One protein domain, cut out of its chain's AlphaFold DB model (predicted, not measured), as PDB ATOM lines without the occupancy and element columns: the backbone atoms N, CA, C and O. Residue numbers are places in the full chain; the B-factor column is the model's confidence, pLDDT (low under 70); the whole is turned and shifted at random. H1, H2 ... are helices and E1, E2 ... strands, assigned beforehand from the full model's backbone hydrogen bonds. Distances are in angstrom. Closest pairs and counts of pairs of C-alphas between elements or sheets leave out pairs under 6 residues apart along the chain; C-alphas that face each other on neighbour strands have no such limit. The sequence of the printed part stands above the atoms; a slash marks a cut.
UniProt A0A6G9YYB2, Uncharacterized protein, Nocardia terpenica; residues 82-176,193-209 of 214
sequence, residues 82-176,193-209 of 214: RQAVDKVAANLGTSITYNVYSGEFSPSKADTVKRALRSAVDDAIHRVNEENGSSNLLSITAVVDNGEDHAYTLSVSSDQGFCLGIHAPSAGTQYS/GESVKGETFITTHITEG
ATOM      1  N   ARG A  82     208.965 111.403 187.882       76.94
ATOM      2  CA  ARG A  82     208.762 111.194 186.452       76.94
ATOM      3  C   ARG A  82     207.401 110.583 186.119       76.94
ATOM      4  O   ARG A  82     206.707 111.120 185.273       76.94
ATOM      5  N   GLN A  83     206.983 109.523 186.815       81.62
ATOM      6  CA  GLN A  83     205.665 108.909 186.598       81.62
ATOM      7  C   GLN A  83     204.519 109.884 186.870       81.62
ATOM      8  O   GLN A  83     203.489 109.830 186.202       81.62
ATOM      9  N   ALA A  84     204.682 110.769 187.852       79.88
ATOM     10  CA  ALA A  84     203.686 111.789 188.137       79.88
ATOM     11  C   ALA A  84     203.597 112.818 187.001       79.88
ATOM     12  O   ALA A  84     202.498 113.170 186.582       79.88
ATOM     13  N   VAL A  85     204.738 113.241 186.452       80.50
ATOM     14  CA  VAL A  85     204.794 114.137 185.287       80.50
ATOM     15  C   VAL A  85     204.239 113.463 184.028       80.50
ATOM     16  O   VAL A  85     203.462 114.086 183.308       80.50
ATOM     17  N   ASP A  86     204.542 112.184 183.801       83.12
ATOM     18  CA  ASP A  86     203.982 111.398 182.693       83.12
ATOM     19  C   ASP A  86     202.451 111.303 182.801       83.12
ATOM     20  O   ASP A  86     201.739 111.462 181.809       83.12
ATOM     21  N   LYS A  87     201.921 111.109 184.018       82.44
ATOM     22  CA  LYS A  87     200.474 111.137 184.281       82.44
ATOM     23  C   LYS A  87     199.864 112.513 184.032       82.44
ATOM     24  O   LYS A  87     198.778 112.584 183.464       82.44
ATOM     25  N   VAL A  88     200.538 113.597 184.426       81.56
ATOM     26  CA  VAL A  88     200.087 114.963 184.111       81.56
ATOM     27  C   VAL A  88     200.019 115.143 182.595       81.56
ATOM     28  O   VAL A  88     198.970 115.521 182.083       81.56
ATOM     29  N   ALA A  89     201.073 114.783 181.860       81.81
ATOM     30  CA  ALA A  89     201.089 114.872 180.401       81.81
ATOM     31  C   ALA A  89     199.994 114.016 179.737       81.81
ATOM     32  O   ALA A  89     199.384 114.463 178.767       81.81
ATOM     33  N   ALA A  90     199.702 112.827 180.273       81.25
ATOM     34  CA  ALA A  90     198.607 111.982 179.800       81.25
ATOM     35  C   ALA A  90     197.221 112.589 180.091       81.25
ATOM     36  O   ALA A  90     196.338 112.536 179.236       81.25
ATOM     37  N   ASN A  91     197.036 113.197 181.268       81.44
ATOM     38  CA  ASN A  91     195.778 113.825 181.686       81.44
ATOM     39  C   ASN A  91     195.463 115.112 180.921       81.44
ATOM     40  O   ASN A  91     194.289 115.420 180.725       81.44
ATOM     41  N   LEU A  92     196.484 115.848 180.468       76.31
ATOM     42  CA  LEU A  92     196.283 116.996 179.583       76.31
ATOM     43  C   LEU A  92     195.615 116.605 178.253       76.31
ATOM     44  O   LEU A  92     194.969 117.442 177.623       76.31
ATOM     45  N   GLY A  93     195.724 115.336 177.847       66.75
ATOM     46  CA  GLY A  93     195.140 114.831 176.611       66.75
ATOM     47  C   GLY A  93     195.741 115.477 175.359       66.75
ATOM     48  O   GLY A  93     196.751 116.172 175.403       66.75
ATOM     49  N   THR A  94     195.119 115.225 174.207       64.50
ATOM     50  CA  THR A  94     195.576 115.735 172.902       64.50
ATOM     51  C   THR A  94     194.869 117.015 172.466       64.50
ATOM     52  O   THR A  94     195.232 117.578 171.436       64.50
ATOM     53  N   SER A  95     193.840 117.467 173.190       58.94
ATOM     54  CA  SER A  95     193.018 118.612 172.788       58.94
ATOM     55  C   SER A  95     192.481 119.394 173.981       58.94
ATOM     56  O   SER A  95     191.870 118.808 174.875       58.94
ATOM     57  N   ILE A  96     192.617 120.719 173.943       66.06
ATOM     58  CA  ILE A  96     192.040 121.625 174.941       66.06
ATOM     59  C   ILE A  96     190.867 122.368 174.311       66.06
ATOM     60  O   ILE A  96     190.999 122.997 173.261       66.06
ATOM     61  N   THR A  97     189.714 122.294 174.972       65.38
ATOM     62  CA  THR A  97     188.527 123.078 174.623       65.38
ATOM     63  C   THR A  97     188.550 124.409 175.364       65.38
ATOM     64  O   THR A  97     188.741 124.435 176.579       65.38
ATOM     65  N   TYR A  98     188.278 125.506 174.663       66.12
ATOM     66  CA  TYR A  98     188.120 126.820 175.281       66.12
ATOM     67  C   TYR A  98     186.984 127.608 174.621       66.12
ATOM     68  O   TYR A  98     186.681 127.432 173.442       66.12
ATOM     69  N   ASN A  99     186.350 128.488 175.396       61.84
ATOM     70  CA  ASN A  99     185.293 129.371 174.907       61.84
ATOM     71  C   ASN A  99     185.872 130.761 174.628       61.84
ATOM     72  O   ASN A  99     186.550 131.337 175.484       61.84
ATOM     73  N   VAL A 100     185.602 131.304 173.441       62.00
ATOM     74  CA  VAL A 100     185.945 132.681 173.063       62.00
ATOM     75  C   VAL A 100     184.664 133.498 173.002       62.00
ATOM     76  O   VAL A 100     183.777 133.194 172.207       62.00
ATOM     77  N   TYR A 101     184.579 134.548 173.816       60.16
ATOM     78  CA  TYR A 101     183.466 135.493 173.777       60.16
ATOM     79  C   TYR A 101     183.769 136.602 172.768       60.16
ATOM     80  O   TYR A 101     184.825 137.232 172.829       60.16
ATOM     81  N   SER A 102     182.858 136.817 171.818       51.59
ATOM     82  CA  SER A 102     183.040 137.762 170.707       51.59
ATOM     83  C   SER A 102     182.665 139.218 171.030       51.59
ATOM     84  O   SER A 102     182.854 140.093 170.188       51.59
ATOM     85  N   GLY A 103     182.182 139.512 172.240       46.91
ATOM     86  CA  GLY A 103     181.730 140.844 172.644       46.91
ATOM     87  C   GLY A 103     182.548 141.410 173.801       46.91
ATOM     88  O   GLY A 103     182.513 140.856 174.888       46.91
ATOM     89  N   GLU A 104     183.236 142.523 173.537       43.22
ATOM     90  CA  GLU A 104     183.891 143.433 174.491       43.22
ATOM     91  C   GLU A 104     185.018 142.870 175.378       43.22
ATOM     92  O   GLU A 104     184.864 141.954 176.176       43.22
ATOM     93  N   PHE A 105     186.193 143.500 175.253       47.53
ATOM     94  CA  PHE A 105     187.412 143.161 175.992       47.53
ATOM     95  C   PHE A 105     187.853 141.699 175.814       47.53
ATOM     96  O   PHE A 105     188.192 141.021 176.778       47.53
ATOM     97  N   SER A 106     187.910 141.202 174.571       47.84
ATOM     98  CA  SER A 106     188.650 139.965 174.312       47.84
ATOM     99  C   SER A 106     190.128 140.246 174.600       47.84
ATOM    100  O   SER A 106     190.750 140.982 173.825       47.84
ATOM    101  N   PRO A 107     190.736 139.681 175.664       55.03
ATOM    102  CA  PRO A 107     192.186 139.621 175.714       55.03
ATOM    103  C   PRO A 107     192.645 138.860 174.462       55.03
ATOM    104  O   PRO A 107     191.839 138.165 173.821       55.03
ATOM    105  N   SER A 108     193.895 139.056 174.044       63.53
ATOM    106  CA  SER A 108     194.376 138.453 172.799       63.53
ATOM    107  C   SER A 108     194.039 136.953 172.800       63.53
ATOM    108  O   SER A 108     194.024 136.326 173.860       63.53
ATOM    109  N   LYS A 109     193.702 136.349 171.649       63.41
ATOM    110  CA  LYS A 109     193.371 134.906 171.590       63.41
ATOM    111  C   LYS A 109     194.422 134.054 172.327       63.41
ATOM    112  O   LYS A 109     194.063 133.085 172.992       63.41
ATOM    113  N   ALA A 110     195.681 134.495 172.283       64.69
ATOM    114  CA  ALA A 110     196.810 133.955 173.033       64.69
ATOM    115  C   ALA A 110     196.579 133.933 174.560       64.69
ATOM    116  O   ALA A 110     196.785 132.905 175.194       64.69
ATOM    117  N   ASP A 111     196.068 135.009 175.159       71.94
ATOM    118  CA  ASP A 111     195.816 135.102 176.606       71.94
ATOM    119  C   ASP A 111     194.693 134.171 177.086       71.94
ATOM    120  O   ASP A 111     194.690 133.705 178.231       71.94
ATOM    121  N   THR A 112     193.701 133.911 176.233       71.44
ATOM    122  CA  THR A 112     192.613 132.971 176.542       71.44
ATOM    123  C   THR A 112     193.106 131.532 176.466       71.44
ATOM    124  O   THR A 112     192.847 130.761 177.390       71.44
ATOM    125  N   VAL A 113     193.886 131.196 175.434       70.69
ATOM    126  CA  VAL A 113     194.536 129.882 175.308       70.69
ATOM    127  C   VAL A 113     195.501 129.648 176.470       70.69
ATOM    128  O   VAL A 113     195.413 128.618 177.128       70.69
ATOM    129  N   LYS A 114     196.328 130.636 176.821       74.56
ATOM    130  CA  LYS A 114     197.264 130.566 177.950       74.56
ATOM    131  C   LYS A 114     196.572 130.306 179.287       74.56
ATOM    132  O   LYS A 114     197.047 129.498 180.084       74.56
ATOM    133  N   ARG A 115     195.449 130.981 179.557       76.94
ATOM    134  CA  ARG A 115     194.667 130.759 180.786       76.94
ATOM    135  C   ARG A 115     194.010 129.384 180.802       76.94
ATOM    136  O   ARG A 115     194.074 128.717 181.830       76.94
ATOM    137  N   ALA A 116     193.420 128.962 179.684       75.50
ATOM    138  CA  ALA A 116     192.825 127.635 179.561       75.50
ATOM    139  C   ALA A 116     193.882 126.537 179.750       75.50
ATOM    140  O   ALA A 116     193.662 125.595 180.506       75.50
ATOM    141  N   LEU A 117     195.059 126.709 179.146       76.81
ATOM    142  CA  LEU A 117     196.173 125.779 179.262       76.81
ATOM    143  C   LEU A 117     196.710 125.708 180.691       76.81
ATOM    144  O   LEU A 117     196.839 124.619 181.240       76.81
ATOM    145  N   ARG A 118     196.951 126.857 181.333       82.12
ATOM    146  CA  ARG A 118     197.377 126.895 182.737       82.12
ATOM    147  C   ARG A 118     196.358 126.219 183.653       82.12
ATOM    148  O   ARG A 118     196.750 125.427 184.498       82.12
ATOM    149  N   SER A 119     195.068 126.483 183.446       83.75
ATOM    150  CA  SER A 119     193.998 125.844 184.214       83.75
ATOM    151  C   SER A 119     193.952 124.329 184.000       83.75
ATOM    152  O   SER A 119     193.693 123.604 184.953       83.75
ATOM    153  N   ALA A 120     194.192 123.848 182.777       81.06
ATOM    154  CA  ALA A 120     194.231 122.419 182.473       81.06
ATOM    155  C   ALA A 120     195.448 121.731 183.112       81.06
ATOM    156  O   ALA A 120     195.319 120.632 183.647       81.06
ATOM    157  N   VAL A 121     196.614 122.389 183.106       82.50
ATOM    158  CA  VAL A 121     197.819 121.902 183.796       82.50
ATOM    159  C   VAL A 121     197.588 121.843 185.307       82.50
ATOM    160  O   VAL A 121     197.867 120.813 185.918       82.50
ATOM    161  N   ASP A 122     197.043 122.906 185.905       84.88
ATOM    162  CA  ASP A 122     196.747 122.956 187.343       84.88
ATOM    163  C   ASP A 122     195.745 121.861 187.753       84.88
ATOM    164  O   ASP A 122     195.962 121.162 188.745       84.88
ATOM    165  N   ASP A 123     194.684 121.648 186.968       85.69
ATOM    166  CA  ASP A 123     193.697 120.586 187.209       85.69
ATOM    167  C   ASP A 123     194.318 119.182 187.079       85.69
ATOM    168  O   ASP A 123     194.089 118.309 187.918       85.69
ATOM    169  N   ALA A 124     195.172 118.962 186.075       82.19
ATOM    170  CA  ALA A 124     195.881 117.696 185.900       82.19
ATOM    171  C   ALA A 124     196.828 117.393 187.073       82.19
ATOM    172  O   ALA A 124     196.881 116.250 187.536       82.19
ATOM    173  N   ILE A 125     197.539 118.404 187.584       82.69
ATOM    174  CA  ILE A 125     198.380 118.282 188.784       82.69
ATOM    175  C   ILE A 125     197.520 117.956 190.003       82.69
ATOM    176  O   ILE A 125     197.864 117.045 190.758       82.69
ATOM    177  N   HIS A 126     196.394 118.652 190.185       84.19
ATOM    178  CA  HIS A 126     195.493 118.409 191.309       84.19
ATOM    179  C   HIS A 126     195.002 116.959 191.325       84.19
ATOM    180  O   HIS A 126     195.085 116.297 192.359       84.19
ATOM    181  N   ARG A 127     194.573 116.424 190.175       82.00
ATOM    182  CA  ARG A 127     194.136 115.023 190.051       82.00
ATOM    183  C   ARG A 127     195.248 114.034 190.384       82.00
ATOM    184  O   ARG A 127     194.998 113.059 191.085       82.00
ATOM    185  N   VAL A 128     196.473 114.275 189.913       81.62
ATOM    186  CA  VAL A 128     197.620 113.398 190.213       81.62
ATOM    187  C   VAL A 128     197.992 113.459 191.697       81.62
ATOM    188  O   VAL A 128     198.310 112.430 192.292       81.62
ATOM    189  N   ASN A 129     197.933 114.636 192.316       81.94
ATOM    190  CA  ASN A 129     198.177 114.802 193.748       81.94
ATOM    191  C   ASN A 129     197.099 114.093 194.591       81.94
ATOM    192  O   ASN A 129     197.426 113.406 195.561       81.94
ATOM    193  N   GLU A 130     195.829 114.204 194.192       81.31
ATOM    194  CA  GLU A 130     194.691 113.544 194.842       81.31
ATOM    195  C   GLU A 130     194.760 112.013 194.719       81.31
ATOM    196  O   GLU A 130     194.662 111.314 195.726       81.31
ATOM    197  N   GLU A 131     195.022 111.486 193.517       79.44
ATOM    198  CA  GLU A 131     195.142 110.041 193.258       79.44
ATOM    199  C   GLU A 131     196.278 109.404 194.073       79.44
ATOM    200  O   GLU A 131     196.161 108.278 194.555       79.44
ATOM    201  N   ASN A 132     197.375 110.138 194.260       74.19
ATOM    202  CA  ASN A 132     198.541 109.656 194.996       74.19
ATOM    203  C   ASN A 132     198.472 109.951 196.504       74.19
ATOM    204  O   ASN A 132     199.431 109.663 197.221       74.19
ATOM    205  N   GLY A 133     197.374 110.538 196.997       69.69
ATOM    206  CA  GLY A 133     197.202 110.887 198.410       69.69
ATOM    207  C   GLY A 133     198.237 111.891 198.931       69.69
ATOM    208  O   GLY A 133     198.481 111.949 200.136       69.69
ATOM    209  N   SER A 134     198.873 112.656 198.040       67.94
ATOM    210  CA  SER A 134     199.944 113.595 198.372       67.94
ATOM    211  C   SER A 134     199.608 114.968 197.819       67.94
ATOM    212  O   SER A 134     199.746 115.225 196.627       67.94
ATOM    213  N   SER A 135     199.213 115.883 198.704       61.62
ATOM    214  CA  SER A 135     198.840 117.254 198.334       61.62
ATOM    215  C   SER A 135     199.987 118.072 197.722       61.62
ATOM    216  O   SER A 135     199.726 119.137 197.176       61.62
ATOM    217  N   ASN A 136     201.233 117.584 197.789       66.25
ATOM    218  CA  ASN A 136     202.439 118.330 197.420       66.25
ATOM    219  C   ASN A 136     203.406 117.523 196.536       66.25
ATOM    220  O   ASN A 136     204.600 117.816 196.528       66.25
ATOM    221  N   LEU A 137     202.942 116.477 195.837       71.75
ATOM    222  CA  LEU A 137     203.842 115.681 194.998       71.75
ATOM    223  C   LEU A 137     204.402 116.520 193.845       71.75
ATOM    224  O   LEU A 137     205.581 116.425 193.552       71.75
ATOM    225  N   LEU A 138     203.576 117.343 193.203       76.06
ATOM    226  CA  LEU A 138     203.984 118.213 192.103       76.06
ATOM    227  C   LEU A 138     203.525 119.651 192.343       76.06
ATOM    228  O   LEU A 138     202.428 119.892 192.847       76.06
ATOM    229  N   SER A 139     204.365 120.598 191.933       78.56
ATOM    230  CA  SER A 139     204.093 122.037 191.934       78.56
ATOM    231  C   SER A 139     204.634 122.680 190.657       78.56
ATOM    232  O   SER A 139     205.602 122.184 190.076       78.56
ATOM    233  N   ILE A 140     204.025 123.782 190.214       79.88
ATOM    234  CA  ILE A 140     204.539 124.578 189.092       79.88
ATOM    235  C   ILE A 140     205.498 125.630 189.646       79.88
ATOM    236  O   ILE A 140     205.089 126.478 190.438       79.88
ATOM    237  N   THR A 141     206.755 125.606 189.210       74.12
ATOM    238  CA  THR A 141     207.784 126.566 189.656       74.12
ATOM    239  C   THR A 141     208.123 127.625 188.619       74.12
ATOM    240  O   THR A 141     208.448 128.752 188.990       74.12
ATOM    241  N   ALA A 142     208.013 127.312 187.329       65.50
ATOM    242  CA  ALA A 142     208.276 128.269 186.263       65.50
ATOM    243  C   ALA A 142     207.338 128.057 185.073       65.50
ATOM    244  O   ALA A 142     206.951 126.931 184.761       65.50
ATOM    245  N   VAL A 143     206.996 129.160 184.408       75.75
ATOM    246  CA  VAL A 143     206.233 129.178 183.157       75.75
ATOM    247  C   VAL A 143     207.055 129.974 182.150       75.75
ATOM    248  O   VAL A 143     207.251 131.175 182.338       75.75
ATOM    249  N   VAL A 144     207.551 129.301 181.118       73.00
ATOM    250  CA  VAL A 144     208.239 129.911 179.974       73.00
ATOM    251  C   VAL A 144     207.246 129.948 178.820       73.00
ATOM    252  O   VAL A 144     206.593 128.951 178.526       73.00
ATOM    253  N   ASP A 145     207.092 131.108 178.199       73.38
ATOM    254  CA  ASP A 145     206.097 131.335 177.158       73.38
ATOM    255  C   ASP A 145     206.758 132.035 175.974       73.38
ATOM    256  O   ASP A 145     207.140 133.202 176.081       73.38
ATOM    257  N   ASN A 146     206.897 131.303 174.870       67.25
ATOM    258  CA  ASN A 146     207.522 131.760 173.633       67.25
ATOM    259  C   ASN A 146     206.496 131.814 172.483       67.25
ATOM    260  O   ASN A 146     206.814 131.508 171.335       67.25
ATOM    261  N   GLY A 147     205.253 132.212 172.773       70.12
ATOM    262  CA  GLY A 147     204.207 132.374 171.761       70.12
ATOM    263  C   GLY A 147     203.367 131.111 171.582       70.12
ATOM    264  O   GLY A 147     202.455 130.887 172.368       70.12
ATOM    265  N   GLU A 148     203.627 130.322 170.534       65.69
ATOM    266  CA  GLU A 148     202.923 129.039 170.289       65.69
ATOM    267  C   GLU A 148     203.455 127.895 171.173       65.69
ATOM    268  O   GLU A 148     202.803 126.860 171.337       65.69
ATOM    269  N   ASP A 149     204.635 128.099 171.764       70.44
ATOM    270  CA  ASP A 149     205.277 127.173 172.687       70.44
ATOM    271  C   ASP A 149     205.108 127.646 174.129       70.44
ATOM    272  O   ASP A 149     205.621 128.697 174.531       70.44
ATOM    273  N   HIS A 150     204.433 126.829 174.931       75.50
ATOM    274  CA  HIS A 150     204.261 127.051 176.359       75.50
ATOM    275  C   HIS A 150     204.972 125.942 177.129       75.50
ATOM    276  O   HIS A 150     204.634 124.772 176.990       75.50
ATOM    277  N   ALA A 151     205.945 126.281 177.968       77.00
ATOM    278  CA  ALA A 151     206.678 125.307 178.764       77.00
ATOM    279  C   ALA A 151     206.459 125.538 180.265       77.00
ATOM    280  O   ALA A 151     206.635 126.641 180.787       77.00
ATOM    281  N   TYR A 152     206.085 124.476 180.971       78.31
ATOM    282  CA  TYR A 152     205.806 124.476 182.402       78.31
ATOM    283  C   TYR A 152     206.870 123.653 183.119       78.31
ATOM    284  O   TYR A 152     207.076 122.483 182.808       78.31
ATOM    285  N   THR A 153     207.545 124.242 184.102       77.50
ATOM    286  CA  THR A 153     208.435 123.480 184.984       77.50
ATOM    287  C   THR A 153     207.624 122.897 186.130       77.50
ATOM    288  O   THR A 153     207.084 123.638 186.955       77.50
ATOM    289  N   LEU A 154     207.553 121.570 186.165       79.31
ATOM    290  CA  LEU A 154     206.930 120.778 187.215       79.31
ATOM    291  C   LEU A 154     208.017 120.289 188.166       79.31
ATOM    292  O   LEU A 154     208.930 119.576 187.757       79.31
ATOM    293  N   SER A 155     207.933 120.656 189.437       70.00
ATOM    294  CA  SER A 155     208.919 120.274 190.447       70.00
ATOM    295  C   SER A 155     208.276 119.559 191.623       70.00
ATOM    296  O   SER A 155     207.259 120.008 192.158       70.00
ATOM    297  N   VAL A 156     208.923 118.473 192.043       68.44
ATOM    298  CA  VAL A 156     208.603 117.741 193.281       68.44
ATOM    299  C   VAL A 156     209.365 118.330 194.471       68.44
ATOM    300  O   VAL A 156     208.904 118.301 195.606       68.44
ATOM    301  N   SER A 157     210.549 118.883 194.204       65.12
ATOM    302  CA  SER A 157     211.471 119.480 195.172       65.12
ATOM    303  C   SER A 157     212.303 120.564 194.476       65.12
ATOM    304  O   SER A 157     212.373 120.572 193.244       65.12
ATOM    305  N   SER A 158     212.967 121.441 195.239       60.41
ATOM    306  CA  SER A 158     213.878 122.479 194.720       60.41
ATOM    307  C   SER A 158     214.949 121.932 193.770       60.41
ATOM    308  O   SER A 158     215.418 122.657 192.897       60.41
ATOM    309  N   ASP A 159     215.289 120.649 193.916       63.25
ATOM    310  CA  ASP A 159     216.419 120.013 193.238       63.25
ATOM    311  C   ASP A 159     215.979 119.028 192.136       63.25
ATOM    312  O   ASP A 159     216.814 118.463 191.432       63.25
ATOM    313  N   GLN A 160     214.669 118.790 191.983       71.44
ATOM    314  CA  GLN A 160     214.105 117.842 191.016       71.44
ATOM    315  C   GLN A 160     212.947 118.490 190.253       71.44
ATOM    316  O   GLN A 160     211.785 118.428 190.673       71.44
ATOM    317  N   GLY A 161     213.296 119.118 189.130       77.94
ATOM    318  CA  GLY A 161     212.368 119.715 188.173       77.94
ATOM    319  C   GLY A 161     212.332 118.946 186.853       77.94
ATOM    320  O   GLY A 161     213.346 118.409 186.407       77.94
ATOM    321  N   PHE A 162     211.161 118.923 186.232       82.62
ATOM    322  CA  PHE A 162     210.919 118.423 184.885       82.62
ATOM    323  C   PHE A 162     210.296 119.540 184.061       82.62
ATOM    324  O   PHE A 162     209.395 120.238 184.527       82.62
ATOM    325  N   CYS A 163     210.751 119.695 182.828       80.00
ATOM    326  CA  CYS A 163     210.180 120.639 181.891       80.00
ATOM    327  C   CYS A 163     209.122 119.925 181.051       80.00
ATOM    328  O   CYS A 163     209.443 119.005 180.299       80.00
ATOM    329  N   LEU A 164     207.869 120.351 181.189       81.06
ATOM    330  CA  LEU A 164     206.751 119.961 180.344       81.06
ATOM    331  C   LEU A 164     206.563 121.036 179.267       81.06
ATOM    332  O   LEU A 164     205.953 122.074 179.514       81.06
ATOM    333  N   GLY A 165     207.108 120.791 178.080       77.38
ATOM    334  CA  GLY A 165     206.850 121.598 176.893       77.38
ATOM    335  C   GLY A 165     205.499 121.235 176.291       77.38
ATOM    336  O   GLY A 165     205.203 120.058 176.100       77.38
ATOM    337  N   ILE A 166     204.682 122.238 175.996       75.75
ATOM    338  CA  ILE A 166     203.377 122.107 175.361       75.75
ATOM    339  C   ILE A 166     203.397 122.976 174.112       75.75
ATOM    340  O   ILE A 166     203.374 124.204 174.194       75.75
ATOM    341  N   HIS A 167     203.437 122.324 172.957       74.38
ATOM    342  CA  HIS A 167     203.281 122.993 171.676       74.38
ATOM    343  C   HIS A 167     201.790 123.069 171.352       74.38
ATOM    344  O   HIS A 167     201.128 122.033 171.208       74.38
ATOM    345  N   ALA A 168     201.263 124.287 171.273       67.19
ATOM    346  CA  ALA A 168     199.883 124.570 170.914       67.19
ATOM    347  C   ALA A 168     199.897 125.424 169.635       67.19
ATOM    348  O   ALA A 168     199.887 126.653 169.733       67.19
ATOM    349  N   PRO A 169     199.941 124.806 168.435       59.50
ATOM    350  CA  PRO A 169     199.898 125.557 167.187       59.50
ATOM    351  C   PRO A 169     198.657 126.447 167.184       59.50
ATOM    352  O   PRO A 169     197.593 126.044 167.673       59.50
ATOM    353  N   SER A 170     198.808 127.671 166.672       55.44
ATOM    354  CA  SER A 170     197.753 128.682 166.635       55.44
ATOM    355  C   SER A 170     196.388 128.076 166.298       55.44
ATOM    356  O   SER A 170     196.183 127.412 165.283       55.44
ATOM    357  N   ALA A 171     195.452 128.277 167.224       53.47
ATOM    358  CA  ALA A 171     194.178 127.590 167.233       53.47
ATOM    359  C   ALA A 171     193.398 127.794 165.928       53.47
ATOM    360  O   ALA A 171     193.009 128.917 165.583       53.47
ATOM    361  N   GLY A 172     193.113 126.696 165.228       46.31
ATOM    362  CA  GLY A 172     192.127 126.693 164.160       46.31
ATOM    363  C   GLY A 172     190.747 126.917 164.767       46.31
ATOM    364  O   GLY A 172     190.212 126.044 165.443       46.31
ATOM    365  N   THR A 173     190.140 128.082 164.548       46.16
ATOM    366  CA  THR A 173     188.735 128.281 164.913       46.16
ATOM    367  C   THR A 173     187.874 127.455 163.965       46.16
ATOM    368  O   THR A 173     187.637 127.873 162.830       46.16
ATOM    369  N   GLN A 174     187.395 126.290 164.403       42.09
ATOM    370  CA  GLN A 174     186.245 125.684 163.748       42.09
ATOM    371  C   GLN A 174     185.018 126.500 164.144       42.09
ATOM    372  O   GLN A 174     184.541 126.442 165.274       42.09
ATOM    373  N   TYR A 175     184.524 127.304 163.207       41.44
ATOM    374  CA  TYR A 175     183.191 127.869 163.322       41.44
ATOM    375  C   TYR A 175     182.209 126.700 163.248       41.44
ATOM    376  O   TYR A 175     181.912 126.208 162.160       41.44
ATOM    377  N   SER A 176     181.700 126.245 164.392       40.38
ATOM    378  CA  SER A 176     180.473 125.451 164.414       40.38
ATOM    379  C   SER A 176     179.320 126.403 164.108       40.38
ATOM    380  O   SER A 176     178.573 126.798 164.998       40.38
ATOM    381  N   GLY A 193     176.717 137.944 173.358       49.34
ATOM    382  CA  GLY A 193     177.908 137.627 172.570       49.34
ATOM    383  C   GLY A 193     178.090 136.127 172.338       49.34
ATOM    384  O   GLY A 193     178.195 135.344 173.282       49.34
ATOM    385  N   GLU A 194     178.111 135.746 171.065       52.66
ATOM    386  CA  GLU A 194     178.199 134.360 170.620       52.66
ATOM    387  C   GLU A 194     179.484 133.727 171.186       52.66
ATOM    388  O   GLU A 194     180.595 134.197 170.911       52.66
ATOM    389  N   SER A 195     179.337 132.704 172.037       54.53
ATOM    390  CA  SER A 195     180.465 131.942 172.578       54.53
ATOM    391  C   SER A 195     180.921 130.941 171.528       54.53
ATOM    392  O   SER A 195     180.296 129.897 171.338       54.53
ATOM    393  N   VAL A 196     182.031 131.238 170.861       58.31
ATOM    394  CA  VAL A 196     182.628 130.326 169.885       58.31
ATOM    395  C   VAL A 196     183.497 129.315 170.630       58.31
ATOM    396  O   VAL A 196     184.438 129.690 171.334       58.31
ATOM    397  N   LYS A 197     183.184 128.025 170.476       60.88
ATOM    398  CA  LYS A 197     183.992 126.925 171.011       60.88
ATOM    399  C   LYS A 197     185.204 126.709 170.100       60.88
ATOM    400  O   LYS A 197     185.040 126.400 168.923       60.88
ATOM    401  N   GLY A 198     186.405 126.902 170.630       61.28
ATOM    402  CA  GLY A 198     187.663 126.577 169.959       61.28
ATOM    403  C   GLY A 198     188.224 125.249 170.460       61.28
ATOM    404  O   GLY A 198     188.090 124.920 171.641       61.28
ATOM    405  N   GLU A 199     188.865 124.499 169.566       60.62
ATOM    406  CA  GLU A 199     189.612 123.286 169.899       60.62
ATOM    407  C   GLU A 199     191.033 123.425 169.340       60.62
ATOM    408  O   GLU A 199     191.219 123.716 168.158       60.62
ATOM    409  N   THR A 200     192.036 123.238 170.201       65.44
ATOM    410  CA  THR A 200     193.455 123.239 169.812       65.44
ATOM    411  C   THR A 200     194.064 121.893 170.142       65.44
ATOM    412  O   THR A 200     193.903 121.399 171.261       65.44
ATOM    413  N   PHE A 201     194.784 121.320 169.179       67.12
ATOM    414  CA  PHE A 201     195.580 120.121 169.396       67.12
ATOM    415  C   PHE A 201     196.883 120.489 170.091       67.12
ATOM    416  O   PHE A 201     197.536 121.449 169.694       67.12
ATOM    417  N   ILE A 202     197.259 119.727 171.111       71.94
ATOM    418  CA  ILE A 202     198.488 119.958 171.869       71.94
ATOM    419  C   ILE A 202     199.435 118.772 171.733       71.94
ATOM    420  O   ILE A 202     199.010 117.617 171.726       71.94
ATOM    421  N   THR A 203     200.727 119.071 171.638       74.25
ATOM    422  CA  THR A 203     201.793 118.066 171.727       74.25
ATOM    423  C   THR A 203     202.608 118.330 172.982       74.25
ATOM    424  O   THR A 203     203.054 119.456 173.198       74.25
ATOM    425  N   THR A 204     202.784 117.307 173.818       77.69
ATOM    426  CA  THR A 204     203.541 117.402 175.068       77.69
ATOM    427  C   THR A 204     204.911 116.741 174.930       77.69
ATOM    428  O   THR A 204     205.049 115.648 174.379       77.69
ATOM    429  N   HIS A 205     205.942 117.403 175.445       79.88
ATOM    430  CA  HIS A 205     207.310 116.894 175.512       79.88
ATOM    431  C   HIS A 205     207.836 117.043 176.937       79.88
ATOM    432  O   HIS A 205     207.701 118.105 177.539       79.88
ATOM    433  N   ILE A 206     208.438 115.982 177.476       81.00
ATOM    434  CA  ILE A 206     208.981 115.969 178.837       81.00
ATOM    435  C   ILE A 206     210.499 115.877 178.757       81.00
ATOM    436  O   ILE A 206     211.038 114.931 178.179       81.00
ATOM    437  N   THR A 207     211.177 116.827 179.389       82.00
ATOM    438  CA  THR A 207     212.637 116.853 179.514       82.00
ATOM    439  C   THR A 207     213.018 116.926 180.989       82.00
ATOM    440  O   THR A 207     212.352 117.587 181.785       82.00
ATOM    441  N   GLU A 208     214.088 116.233 181.377       81.44
ATOM    442  CA  GLU A 208     214.637 116.332 182.733       81.44
ATOM    443  C   GLU A 208     215.310 117.700 182.938       81.44
ATOM    444  O   GLU A 208     216.059 118.163 182.075       81.44
ATOM    445  N   GLY A 209     215.055 118.341 184.081       78.94
ATOM    446  CA  GLY A 209     215.552 119.678 184.406       78.94
ATOM    447  C   GLY A 209     214.483 120.771 184.316       78.94
ATOM    448  O   GLY A 209     213.378 120.561 183.818       78.94
TER     449      GLY A 209
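Overview. This is residues 82 to 176 and 193 to 209 of the 214 residues of an uncharacterized protein of Nocardia terpenica (UniProt A0A6G9YYB2). A twisted sheet of four strands has both helices over one face, and a two-stranded ribbon, E1 and E5, extends the body beyond one end of the sheet. The long helix H2 reaches from the sheet to the ribbon, and E5 runs on into sheet strand E6. The printed part has 112 residues, with H1 E1 H2 E2 E3 E4 E5 E6 along the chain; the larger sheet's order is E2 - E3 - E4 - E6, and both sheets are antiparallel. The class is mixed, helices and strands; the whole is compact, with a radius of gyration of the C-alphas of 14.9 A, and elongated, spanning 45 by 28 by 23 A.

Along the chain. The larger sheet holds E2, residues 139 to 145, E3, residues 149 to 157 and 24.6 A long, E4, residues 160 to 167 and 22.8 A long, and E6, residues 203 to 208, ending at C-alpha 208 (214.637, 116.332, 182.733). H1, residues 82 to 91, begins at C-alpha 82 (208.762, 111.194, 186.452). H2, residues 109 to 131, is 33.0 A long. E1 is residues 95 to 101 and E5 residues 195 to 201.

Arrangement. E2, E3 and E4 form a meander, each strand the antiparallel neighbour of the one before, with N 144 and O 151 at 2.8 A and N 152 and O 164 at 2.8 A. E6 pairs with E4 through N 165 and O 205, 2.8 A. H1 and H2 on the same face make two layers, helices on one face of a sheet. H1 lies over E4 at a height over the sheet of 8.6 A; H2 lies over E2 and E3 at 9.8 A. The helices touch, with residues 121 to 128 of H2 alone; their closest C-alphas, Val 88 and Ala 124, are 5.3 A apart. They run opposite ways at a steep tilt of 55 degrees. The closest C-alphas of E1 and H2, Tyr 98 and Ala 116, are 6.4 A apart. E1 and E5 are antiparallel, with N 98 and O 198 at 3.1 A. In both helices every O i to N i+4 pair is within hydrogen-bond range.

Size, cuts and confidence. The farthest C-alphas, Asp 159 and Gly 193, are 47.1 A apart. Residues 177 to 192 are not printed; C-alphas 176 and 193 are 14.9 A apart across the cut. Of the links printed whole, none is long. The mean pLDDT of the printed part is 70.0, with 47 residues under 70, among them 93 to 110 and 193 to 201.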